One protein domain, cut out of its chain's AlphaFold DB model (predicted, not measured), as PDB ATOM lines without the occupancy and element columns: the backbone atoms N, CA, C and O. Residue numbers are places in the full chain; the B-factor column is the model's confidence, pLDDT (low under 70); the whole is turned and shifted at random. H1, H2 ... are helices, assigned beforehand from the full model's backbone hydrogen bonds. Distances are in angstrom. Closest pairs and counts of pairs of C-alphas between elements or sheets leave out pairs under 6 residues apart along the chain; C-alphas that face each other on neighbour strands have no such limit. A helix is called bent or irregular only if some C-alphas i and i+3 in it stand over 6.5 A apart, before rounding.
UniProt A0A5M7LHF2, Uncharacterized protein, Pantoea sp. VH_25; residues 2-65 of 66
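Overview. This is residues 2 to 65 of the 66 residues of an uncharacterized protein of Pantoea sp. VH_25 (UniProt A0A5M7LHF2). One long helix, H1, makes a long arm with a small head at its far end, where two short helices, H2 and H3, fold back in turn. H2 packs on the last part of H1, and H3 packs on H2, so that the head builds out to one side of the arm, while residues 2 to 25 of H1 stick out with nothing beside them. The printed part has 64 residues with three named helices, in the order H1, H2, H3, and no named strand; the class is all helix. The whole is extended, with a radius of gyration of the C-alphas of 18.4 A, and it spans 59 by 27 by 9 A, the arm making the length.

Arrangement. Begin with H1, residues 2 to 38, and look at its residues 2 to 25: this stretch stands free. Farther along, H1 touches H2, residues 43 to 50, with residues 29 to 37 alone. Their closest C-alphas are those of Met 33 and Ala 46, 5.4 A apart, and the two helices run opposite ways at a steep tilt of 51 degrees. Next, H2 touches H3, residues 55 to 63, and here the closest C-alphas are those of Cys 48 and Cys 61, 5.6 A apart. H2 and H3 run opposite ways at a steep tilt of 57 degrees, the line of H3 being a rough one. H1 and H3 are apart. In H1 and H2 every backbone O i to N i+4 pair is within hydrogen-bond range; in H3 it is 3 of 5.

Along the chain. Find C-alpha 2 at (17.900, -8.871, 104.342); from there H1 runs 52.2 A to C-alpha 38 at (-19.916, 1.086, 69.805). After four residues H2 runs from Pro 43 to Val 50, 10.6 A from first to last C-alpha. After four more, H3 runs 13.5 A from Thr 55 to Ala 63, whose C-alpha is at (-26.059, 19.866, 76.710). H3 is irregular: C-alphas 56 and 59 are 7.8 A apart.

Size, cuts and confidence. The two C-alphas farthest apart are those of Glu 2 and Ala 63, 59.3 A. Without residues 2 to 25, the body has 40 residues and spans 24 by 21 by 8 A, with a radius of gyration of 9.8 A. The printed part has no cut, and the links H1 to H2 and H2 to H3 are tight. The mean pLDDT of the printed part is 79.5; look for values under 70 at residue 2, residues 52 to 53 and residues 64 to 65.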
ATOM      1  N   GLU A   2      19.178  -8.277 104.819       67.19
ATOM      2  CA  GLU A   2      17.900  -8.871 104.342       67.19
ATOM      3  C   GLU A   2      16.615  -8.159 104.807       67.19
ATOM      4  O   GLU A   2      15.718  -7.932 104.000       67.19
ATOM      5  N   PHE A   3      16.533  -7.749 106.078       74.12
ATOM      6  CA  PHE A   3      15.325  -7.111 106.619       74.12
ATOM      7  C   PHE A   3      15.009  -5.758 105.957       74.12
ATOM      8  O   PHE A   3      13.863  -5.482 105.618       74.12
ATOM      9  N   GLU A   4      16.029  -4.936 105.702       74.50
ATOM     10  CA  GLU A   4      15.858  -3.628 105.054       74.50
ATOM     11  C   GLU A   4      15.394  -3.759 103.598       74.50
ATOM     12  O   GLU A   4      14.548  -2.987 103.149       74.50
ATOM     13  N   HIS A   5      15.874  -4.778 102.875       79.75
ATOM     14  CA  HIS A   5      15.405  -5.062 101.515       79.75
ATOM     15  C   HIS A   5      13.957  -5.563 101.507       79.75
ATOM     16  O   HIS A   5      13.194  -5.195 100.616       79.75
ATOM     17  N   TRP A   6      13.553  -6.355 102.507       82.00
ATOM     18  CA  TRP A   6      12.173  -6.827 102.638       82.00
ATOM     19  C   TRP A   6      11.202  -5.663 102.882       82.00
ATOM     20  O   TRP A   6      10.174  -5.553 102.216       82.00
ATOM     21  N   VAL A   7      11.575  -4.731 103.765       83.94
ATOM     22  CA  VAL A   7      10.800  -3.508 104.026       83.94
ATOM     23  C   VAL A   7      10.713  -2.633 102.769       83.94
ATOM     24  O   VAL A   7       9.618  -2.209 102.396       83.94
ATOM     25  N   ALA A   8      11.829  -2.408 102.070       82.88
ATOM     26  CA  ALA A   8      11.841  -1.630 100.829       82.88
ATOM     27  C   ALA A   8      10.964  -2.259  99.728       82.88
ATOM     28  O   ALA A   8      10.228  -1.546  99.040       82.88
ATOM     29  N   ALA A   9      10.979  -3.590  99.594       84.75
ATOM     30  CA  ALA A   9      10.137  -4.310  98.643       84.75
ATOM     31  C   ALA A   9       8.639  -4.176  98.967       84.75
ATOM     32  O   ALA A   9       7.835  -3.966  98.057       84.75
ATOM     33  N   CYS A  10       8.252  -4.223 100.248       84.88
ATOM     34  CA  CYS A  10       6.865  -3.995 100.662       84.88
ATOM     35  C   CYS A  10       6.379  -2.583 100.319       84.88
ATOM     36  O   CYS A  10       5.281  -2.433  99.783       84.88
ATOM     37  N   PHE A  11       7.194  -1.555 100.567       88.44
ATOM     38  CA  PHE A  11       6.843  -0.183 100.186       88.44
ATOM     39  C   PHE A  11       6.679  -0.036  98.669       88.44
ATOM     40  O   PHE A  11       5.694   0.546  98.213       88.44
ATOM     41  N   ALA A  12       7.591  -0.612  97.882       85.25
ATOM     42  CA  ALA A  12       7.487  -0.597  96.426       85.25
ATOM     43  C   ALA A  12       6.216  -1.313  95.930       85.25
ATOM     44  O   ALA A  12       5.520  -0.789  95.063       85.25
ATOM     45  N   ALA A  13       5.867  -2.464  96.513       87.31
ATOM     46  CA  ALA A  13       4.663  -3.211  96.156       87.31
ATOM     47  C   ALA A  13       3.372  -2.428  96.450       87.31
ATOM     48  O   ALA A  13       2.456  -2.436  95.630       87.31
ATOM     49  N   VAL A  14       3.307  -1.709  97.575       88.69
ATOM     50  CA  VAL A  14       2.153  -0.856  97.912       88.69
ATOM     51  C   VAL A  14       2.007   0.290  96.911       88.69
ATOM     52  O   VAL A  14       0.909   0.532  96.410       88.69
ATOM     53  N   ILE A  15       3.107   0.967  96.574       89.19
ATOM     54  CA  ILE A  15       3.098   2.072  95.607       89.19
ATOM     55  C   ILE A  15       2.654   1.571  94.227       89.19
ATOM     56  O   ILE A  15       1.744   2.141  93.626       89.19
ATOM     57  N   LEU A  16       3.244   0.477  93.742       88.94
ATOM     58  CA  LEU A  16       2.860  -0.130  92.465       88.94
ATOM     59  C   LEU A  16       1.404  -0.612  92.474       88.94
ATOM     60  O   LEU A  16       0.706  -0.440  91.477       88.94
ATOM     61  N   GLY A  17       0.923  -1.150  93.598       88.50
ATOM     62  CA  GLY A  17      -0.473  -1.547  93.777       88.50
ATOM     63  C   GLY A  17      -1.444  -0.371  93.660       88.50
ATOM     64  O   GLY A  17      -2.463  -0.488  92.981       88.50
ATOM     65  N   LEU A  18      -1.105   0.785  94.241       86.31
ATOM     66  CA  LEU A  18      -1.903   2.011  94.118       86.31
ATOM     67  C   LEU A  18      -1.994   2.487  92.662       86.31
ATOM     68  O   LEU A  18      -3.092   2.741  92.165       86.31
ATOM     69  N   PHE A  19      -0.863   2.557  91.953       86.19
ATOM     70  CA  PHE A  19      -0.867   2.913  90.530       86.19
ATOM     71  C   PHE A  19      -1.626   1.887  89.683       86.19
ATOM     72  O   PHE A  19      -2.384   2.274  88.795       86.19
ATOM     73  N   GLY A  20      -1.474   0.595  89.986       85.62
ATOM     74  CA  GLY A  20      -2.202  -0.486  89.330       85.62
ATOM     75  C   GLY A  20      -3.715  -0.369  89.509       85.62
ATOM     76  O   GLY A  20      -4.450  -0.503  88.535       85.62
ATOM     77  N   MET A  21      -4.187  -0.039  90.713       83.12
ATOM     78  CA  MET A  21      -5.611   0.175  90.988       83.12
ATOM     79  C   MET A  21      -6.167   1.378  90.214       83.12
ATOM     80  O   MET A  21      -7.216   1.269  89.582       83.12
ATOM     81  N   ILE A  22      -5.445   2.504  90.201       82.25
ATOM     82  CA  ILE A  22      -5.839   3.698  89.432       82.25
ATOM     83  C   ILE A  22      -5.874   3.384  87.930       82.25
ATOM     84  O   ILE A  22      -6.804   3.788  87.229       82.25
ATOM     85  N   ALA A  23      -4.876   2.659  87.422       75.94
ATOM     86  CA  ALA A  23      -4.835   2.243  86.026       75.94
ATOM     87  C   ALA A  23      -5.994   1.294  85.685       75.94
ATOM     88  O   ALA A  23      -6.627   1.468  84.647       75.94
ATOM     89  N   TYR A  24      -6.312   0.347  86.572       80.44
ATOM     90  CA  TYR A  24      -7.424  -0.585  86.404       80.44
ATOM     91  C   TYR A  24      -8.771   0.140  86.326       80.44
ATOM     92  O   TYR A  24      -9.525  -0.092  85.383       80.44
ATOM     93  N   MET A  25      -9.046   1.069  87.250       78.06
ATOM     94  CA  MET A  25     -10.285   1.860  87.224       78.06
ATOM     95  C   MET A  25     -10.421   2.655  85.917       78.06
ATOM     96  O   MET A  25     -11.445   2.577  85.248       78.06
ATOM     97  N   ASN A  26      -9.356   3.339  85.489       80.81
ATOM     98  CA  ASN A  26      -9.374   4.089  84.229       80.81
ATOM     99  C   ASN A  26      -9.512   3.186  82.989       80.81
ATOM    100  O   ASN A  26     -10.079   3.608  81.979       80.81
ATOM    101  N   HIS A  27      -8.974   1.964  83.030       78.06
ATOM    102  CA  HIS A  27      -9.109   1.006  81.937       78.06
ATOM    103  C   HIS A  27     -10.555   0.514  81.805       78.06
ATOM    104  O   HIS A  27     -11.068   0.438  80.688       78.06
ATOM    105  N   ASP A  28     -11.216   0.204  82.921       78.19
ATOM    106  CA  ASP A  28     -12.619  -0.230  82.927       78.19
ATOM    107  C   ASP A  28     -13.556   0.893  82.455       78.19
ATOM    108  O   ASP A  28     -14.413   0.678  81.593       78.19
ATOM    109  N   ASP A  29     -13.302   2.129  82.897       76.62
ATOM    110  CA  ASP A  29     -14.008   3.321  82.420       76.62
ATOM    111  C   ASP A  29     -13.882   3.488  80.897       76.62
ATOM    112  O   ASP A  29     -14.872   3.710  80.194       76.62
ATOM    113  N   ASN A  30     -12.668   3.340  80.357       79.56
ATOM    114  CA  ASN A  30     -12.428   3.485  78.923       79.56
ATOM    115  C   ASN A  30     -13.047   2.334  78.114       79.56
ATOM    116  O   ASN A  30     -13.616   2.561  77.045       79.56
ATOM    117  N   ALA A  31     -12.986   1.100  78.624       82.25
ATOM    118  CA  ALA A  31     -13.628  -0.056  78.002       82.25
ATOM    119  C   ALA A  31     -15.159   0.083  78.000       82.25
ATOM    120  O   ALA A  31     -15.820  -0.234  77.006       82.25
ATOM    121  N   THR A  32     -15.722   0.604  79.089       81.31
ATOM    122  CA  THR A  32     -17.152   0.885  79.222       81.31
ATOM    123  C   THR A  32     -17.585   1.996  78.267       81.31
ATOM    124  O   THR A  32     -18.542   1.803  77.514       81.31
ATOM    125  N   MET A  33     -16.837   3.102  78.195       82.00
ATOM    126  CA  MET A  33     -17.052   4.157  77.196       82.00
ATOM    127  C   MET A  33     -17.001   3.607  75.769       82.00
ATOM    128  O   MET A  33     -17.897   3.883  74.974       82.00
ATOM    129  N   ALA A  34     -15.987   2.802  75.441       81.44
ATOM    130  CA  ALA A  34     -15.836   2.223  74.111       81.44
ATOM    131  C   ALA A  34     -17.040   1.347  73.726       81.44
ATOM    132  O   ALA A  34     -17.512   1.420  72.593       81.44
ATOM    133  N   ARG A  35     -17.589   0.571  74.671       83.62
ATOM    134  CA  ARG A  35     -18.816  -0.216  74.457       83.62
ATOM    135  C   ARG A  35     -20.046   0.668  74.258       83.62
ATOM    136  O   ARG A  35     -20.856   0.379  73.385       83.62
ATOM    137  N   MET A  36     -20.188   1.743  75.032       81.25
ATOM    138  CA  MET A  36     -21.294   2.694  74.866       81.25
ATOM    139  C   MET A  36     -21.254   3.358  73.486       81.25
ATOM    140  O   MET A  36     -22.271   3.392  72.797       81.25
ATOM    141  N   VAL A  37     -20.075   3.811  73.051       84.88
ATOM    142  CA  VAL A  37     -19.887   4.418  71.724       84.88
ATOM    143  C   VAL A  37     -20.122   3.401  70.609       84.88
ATOM    144  O   VAL A  37     -20.797   3.715  69.632       84.88
ATOM    145  N   ALA A  38     -19.649   2.159  70.767       84.12
ATOM    146  CA  ALA A  38     -19.916   1.086  69.805       84.12
ATOM    147  C   ALA A  38     -21.417   0.772  69.665       84.12
ATOM    148  O   ALA A  38     -21.870   0.406  68.585       84.12
ATOM    149  N   ASN A  39     -22.195   0.973  70.732       84.81
ATOM    150  CA  ASN A  39     -23.653   0.839  70.734       84.81
ATOM    151  C   ASN A  39     -24.389   2.105  70.245       84.81
ATOM    152  O   ASN A  39     -25.615   2.163  70.322       84.81
ATOM    153  N   GLY A  40     -23.667   3.113  69.741       80.06
ATOM    154  CA  GLY A  40     -24.238   4.327  69.155       80.06
ATOM    155  C   GLY A  40     -24.395   5.507  70.116       80.06
ATOM    156  O   GLY A  40     -24.973   6.520  69.725       80.06
ATOM    157  N   ALA A  41     -23.886   5.420  71.351       78.94
ATOM    158  CA  ALA A  41     -23.860   6.578  72.242       78.94
ATOM    159  C   ALA A  41     -22.865   7.632  71.736       78.94
ATOM    160  O   ALA A  41     -21.765   7.310  71.279       78.94
ATOM    161  N   ASN A  42     -23.217   8.912  71.866       84.38
ATOM    162  CA  ASN A  42     -22.275   9.994  71.610       84.38
ATOM    163  C   ASN A  42     -21.103   9.895  72.619       84.38
ATOM    164  O   ASN A  42     -21.353   9.726  73.818       84.38
ATOM    165  N   PRO A  43     -19.836  10.005  72.169       77.94
ATOM    166  CA  PRO A  43     -18.659   9.959  73.037       77.94
ATOM    167  C   PRO A  43     -18.729  10.899  74.245       77.94
ATOM    168  O   PRO A  43     -18.276  10.526  75.326       77.94
ATOM    169  N   ILE A  44     -19.333  12.082  74.080       81.50
ATOM    170  CA  ILE A  44     -19.504  13.061  75.162       81.50
ATOM    171  C   ILE A  44     -20.468  12.514  76.218       81.50
ATOM    172  O   ILE A  44     -20.140  12.488  77.401       81.50
ATOM    173  N   THR A  45     -21.628  11.998  75.807       79.69
ATOM    174  CA  THR A  45     -22.628  11.445  76.729       79.69
ATOM    175  C   THR A  45     -22.105  10.195  77.446       79.69
ATOM    176  O   THR A  45     -22.316  10.042  78.647       79.69
ATOM    177  N   ALA A  46     -21.347   9.338  76.749       80.62
ATOM    178  CA  ALA A  46     -20.682   8.178  77.348       80.62
ATOM    179  C   ALA A  46     -19.632   8.594  78.394       80.62
ATOM    180  O   ALA A  46     -19.573   8.023  79.483       80.62
ATOM    181  N   GLN A  47     -18.841   9.631  78.106       80.62
ATOM    182  CA  GLN A  47     -17.875  10.176  79.057       80.62
ATOM    183  C   GLN A  47     -18.561  10.758  80.300       80.62
ATOM    184  O   GLN A  47     -18.109  10.508  81.418       80.62
ATOM    185  N   CYS A  48     -19.659  11.493  80.118       80.38
ATOM    186  CA  CYS A  48     -20.440  12.062  81.217       80.38
ATOM    187  C   CYS A  48     -21.112  10.986  82.087       80.38
ATOM    188  O   CYS A  48     -21.213  11.168  83.301       80.38
ATOM    189  N   ALA A  49     -21.518   9.859  81.492       78.69
ATOM    190  CA  ALA A  49     -22.083   8.719  82.214       78.69
ATOM    191  C   ALA A  49     -21.036   7.954  83.047       78.69
ATOM    192  O   ALA A  49     -21.359   7.466  84.126       78.69
ATOM    193  N   VAL A  50     -19.789   7.861  82.566       78.88
ATOM    194  CA  VAL A  50     -18.729   7.062  83.207       78.88
ATOM    195  C   VAL A  50     -17.903   7.871  84.217       78.88
ATOM    196  O   VAL A  50     -17.671   7.407  85.328       78.88
ATOM    197  N   LYS A  51     -17.480   9.102  83.889       73.88
ATOM    198  CA  LYS A  51     -16.549   9.887  84.734       73.88
ATOM    199  C   LYS A  51     -17.203  10.804  85.774       73.88
ATOM    200  O   LYS A  51     -16.484  11.526  86.470       73.88
ATOM    201  N   ALA A  52     -18.529  10.737  85.908       65.81
ATOM    202  CA  ALA A  52     -19.366  11.637  86.701       65.81
ATOM    203  C   ALA A  52     -19.278  13.117  86.270       65.81
ATOM    204  O   ALA A  52     -18.266  13.612  85.773       65.81
ATOM    205  N   ILE A  53     -20.370  13.856  86.472       68.50
ATOM    206  CA  ILE A  53     -20.443  15.271  86.094       68.50
ATOM    207  C   ILE A  53     -19.634  16.099  87.098       68.50
ATOM    208  O   ILE A  53     -20.002  16.227  88.265       68.50
ATOM    209  N   ARG A  54     -18.528  16.683  86.630       71.06
ATOM    210  CA  ARG A  54     -17.746  17.684  87.369       71.06
ATOM    211  C   ARG A  54     -18.187  19.087  86.975       71.06
ATOM    212  O   ARG A  54     -18.620  19.296  85.847       71.06
ATOM    213  N   THR A  55     -18.027  20.052  87.877       70.69
ATOM    214  CA  THR A  55     -18.389  21.467  87.665       70.69
ATOM    215  C   THR A  55     -17.808  22.048  86.375       70.69
ATOM    216  O   THR A  55     -18.494  22.794  85.693       70.69
ATOM    217  N   GLU A  56     -16.589  21.653  86.010       74.56
ATOM    218  CA  GLU A  56     -15.881  22.082  84.794       74.56
ATOM    219  C   GLU A  56     -16.483  21.556  83.480       74.56
ATOM    220  O   GLU A  56     -16.414  22.234  82.462       74.56
ATOM    221  N   ASN A  57     -17.122  20.382  83.504       70.06
ATOM    222  CA  ASN A  57     -17.697  19.742  82.313       70.06
ATOM    223  C   ASN A  57     -19.228  19.723  82.354       70.06
ATOM    224  O   ASN A  57     -19.869  19.088  81.517       70.06
ATOM    225  N   ARG A  58     -19.820  20.393  83.348       73.50
ATOM    226  CA  ARG A  58     -21.248  20.319  83.644       73.50
ATOM    227  C   ARG A  58     -22.099  20.811  82.484       73.50
ATOM    228  O   ARG A  58     -23.001  20.095  82.081       73.50
ATOM    229  N   GLU A  59     -21.765  21.964  81.915       76.56
ATOM    230  CA  GLU A  59     -22.518  22.546  80.796       76.56
ATOM    231  C   GLU A  59     -22.487  21.648  79.552       76.56
ATOM    232  O   GLU A  59     -23.507  21.437  78.907       76.56
ATOM    233  N   VAL A  60     -21.328  21.052  79.252       74.44
ATOM    234  CA  VAL A  60     -21.158  20.136  78.115       74.44
ATOM    235  C   VAL A  60     -21.930  18.834  78.341       74.44
ATOM    236  O   VAL A  60     -22.568  18.325  77.422       74.44
ATOM    237  N   CYS A  61     -21.900  18.304  79.565       74.94
ATOM    238  CA  CYS A  61     -22.638  17.099  79.921       74.94
ATOM    239  C   CYS A  61     -24.152  17.315  79.945       74.94
ATOM    240  O   CYS A  61     -24.885  16.449  79.474       74.94
ATOM    241  N   GLU A  62     -24.623  18.453  80.456       76.75
ATOM    242  CA  GLU A  62     -26.040  18.822  80.426       76.75
ATOM    243  C   GLU A  62     -26.509  19.018  78.976       76.75
ATOM    244  O   GLU A  62     -27.529  18.455  78.591       76.75
ATOM    245  N   ALA A  63     -25.726  19.691  78.126       72.62
ATOM    246  CA  ALA A  63     -26.059  19.866  76.710       72.62
ATOM    247  C   ALA A  63     -26.091  18.550  75.909       72.62
ATOM    248  O   ALA A  63     -26.828  18.453  74.935       72.62
ATOM    249  N   ALA A  64     -25.307  17.538  76.296       68.44
ATOM    250  CA  ALA A  64     -25.248  16.244  75.609       68.44
ATOM    251  C   ALA A  64     -26.334  15.238  76.048       68.44
ATOM    252  O   ALA A  64     -26.406  14.143  75.481       68.44
ATOM    253  N   LEU A  65     -27.121  15.572  77.079       65.44
ATOM    254  CA  LEU A  65     -28.232  14.766  77.607       65.44
ATOM    255  C   LEU A  65     -29.614  15.224  77.099       65.44
ATOM    256  O   LEU A  65     -30.595  14.516  77.330       65.44
TER     257      LEU A  65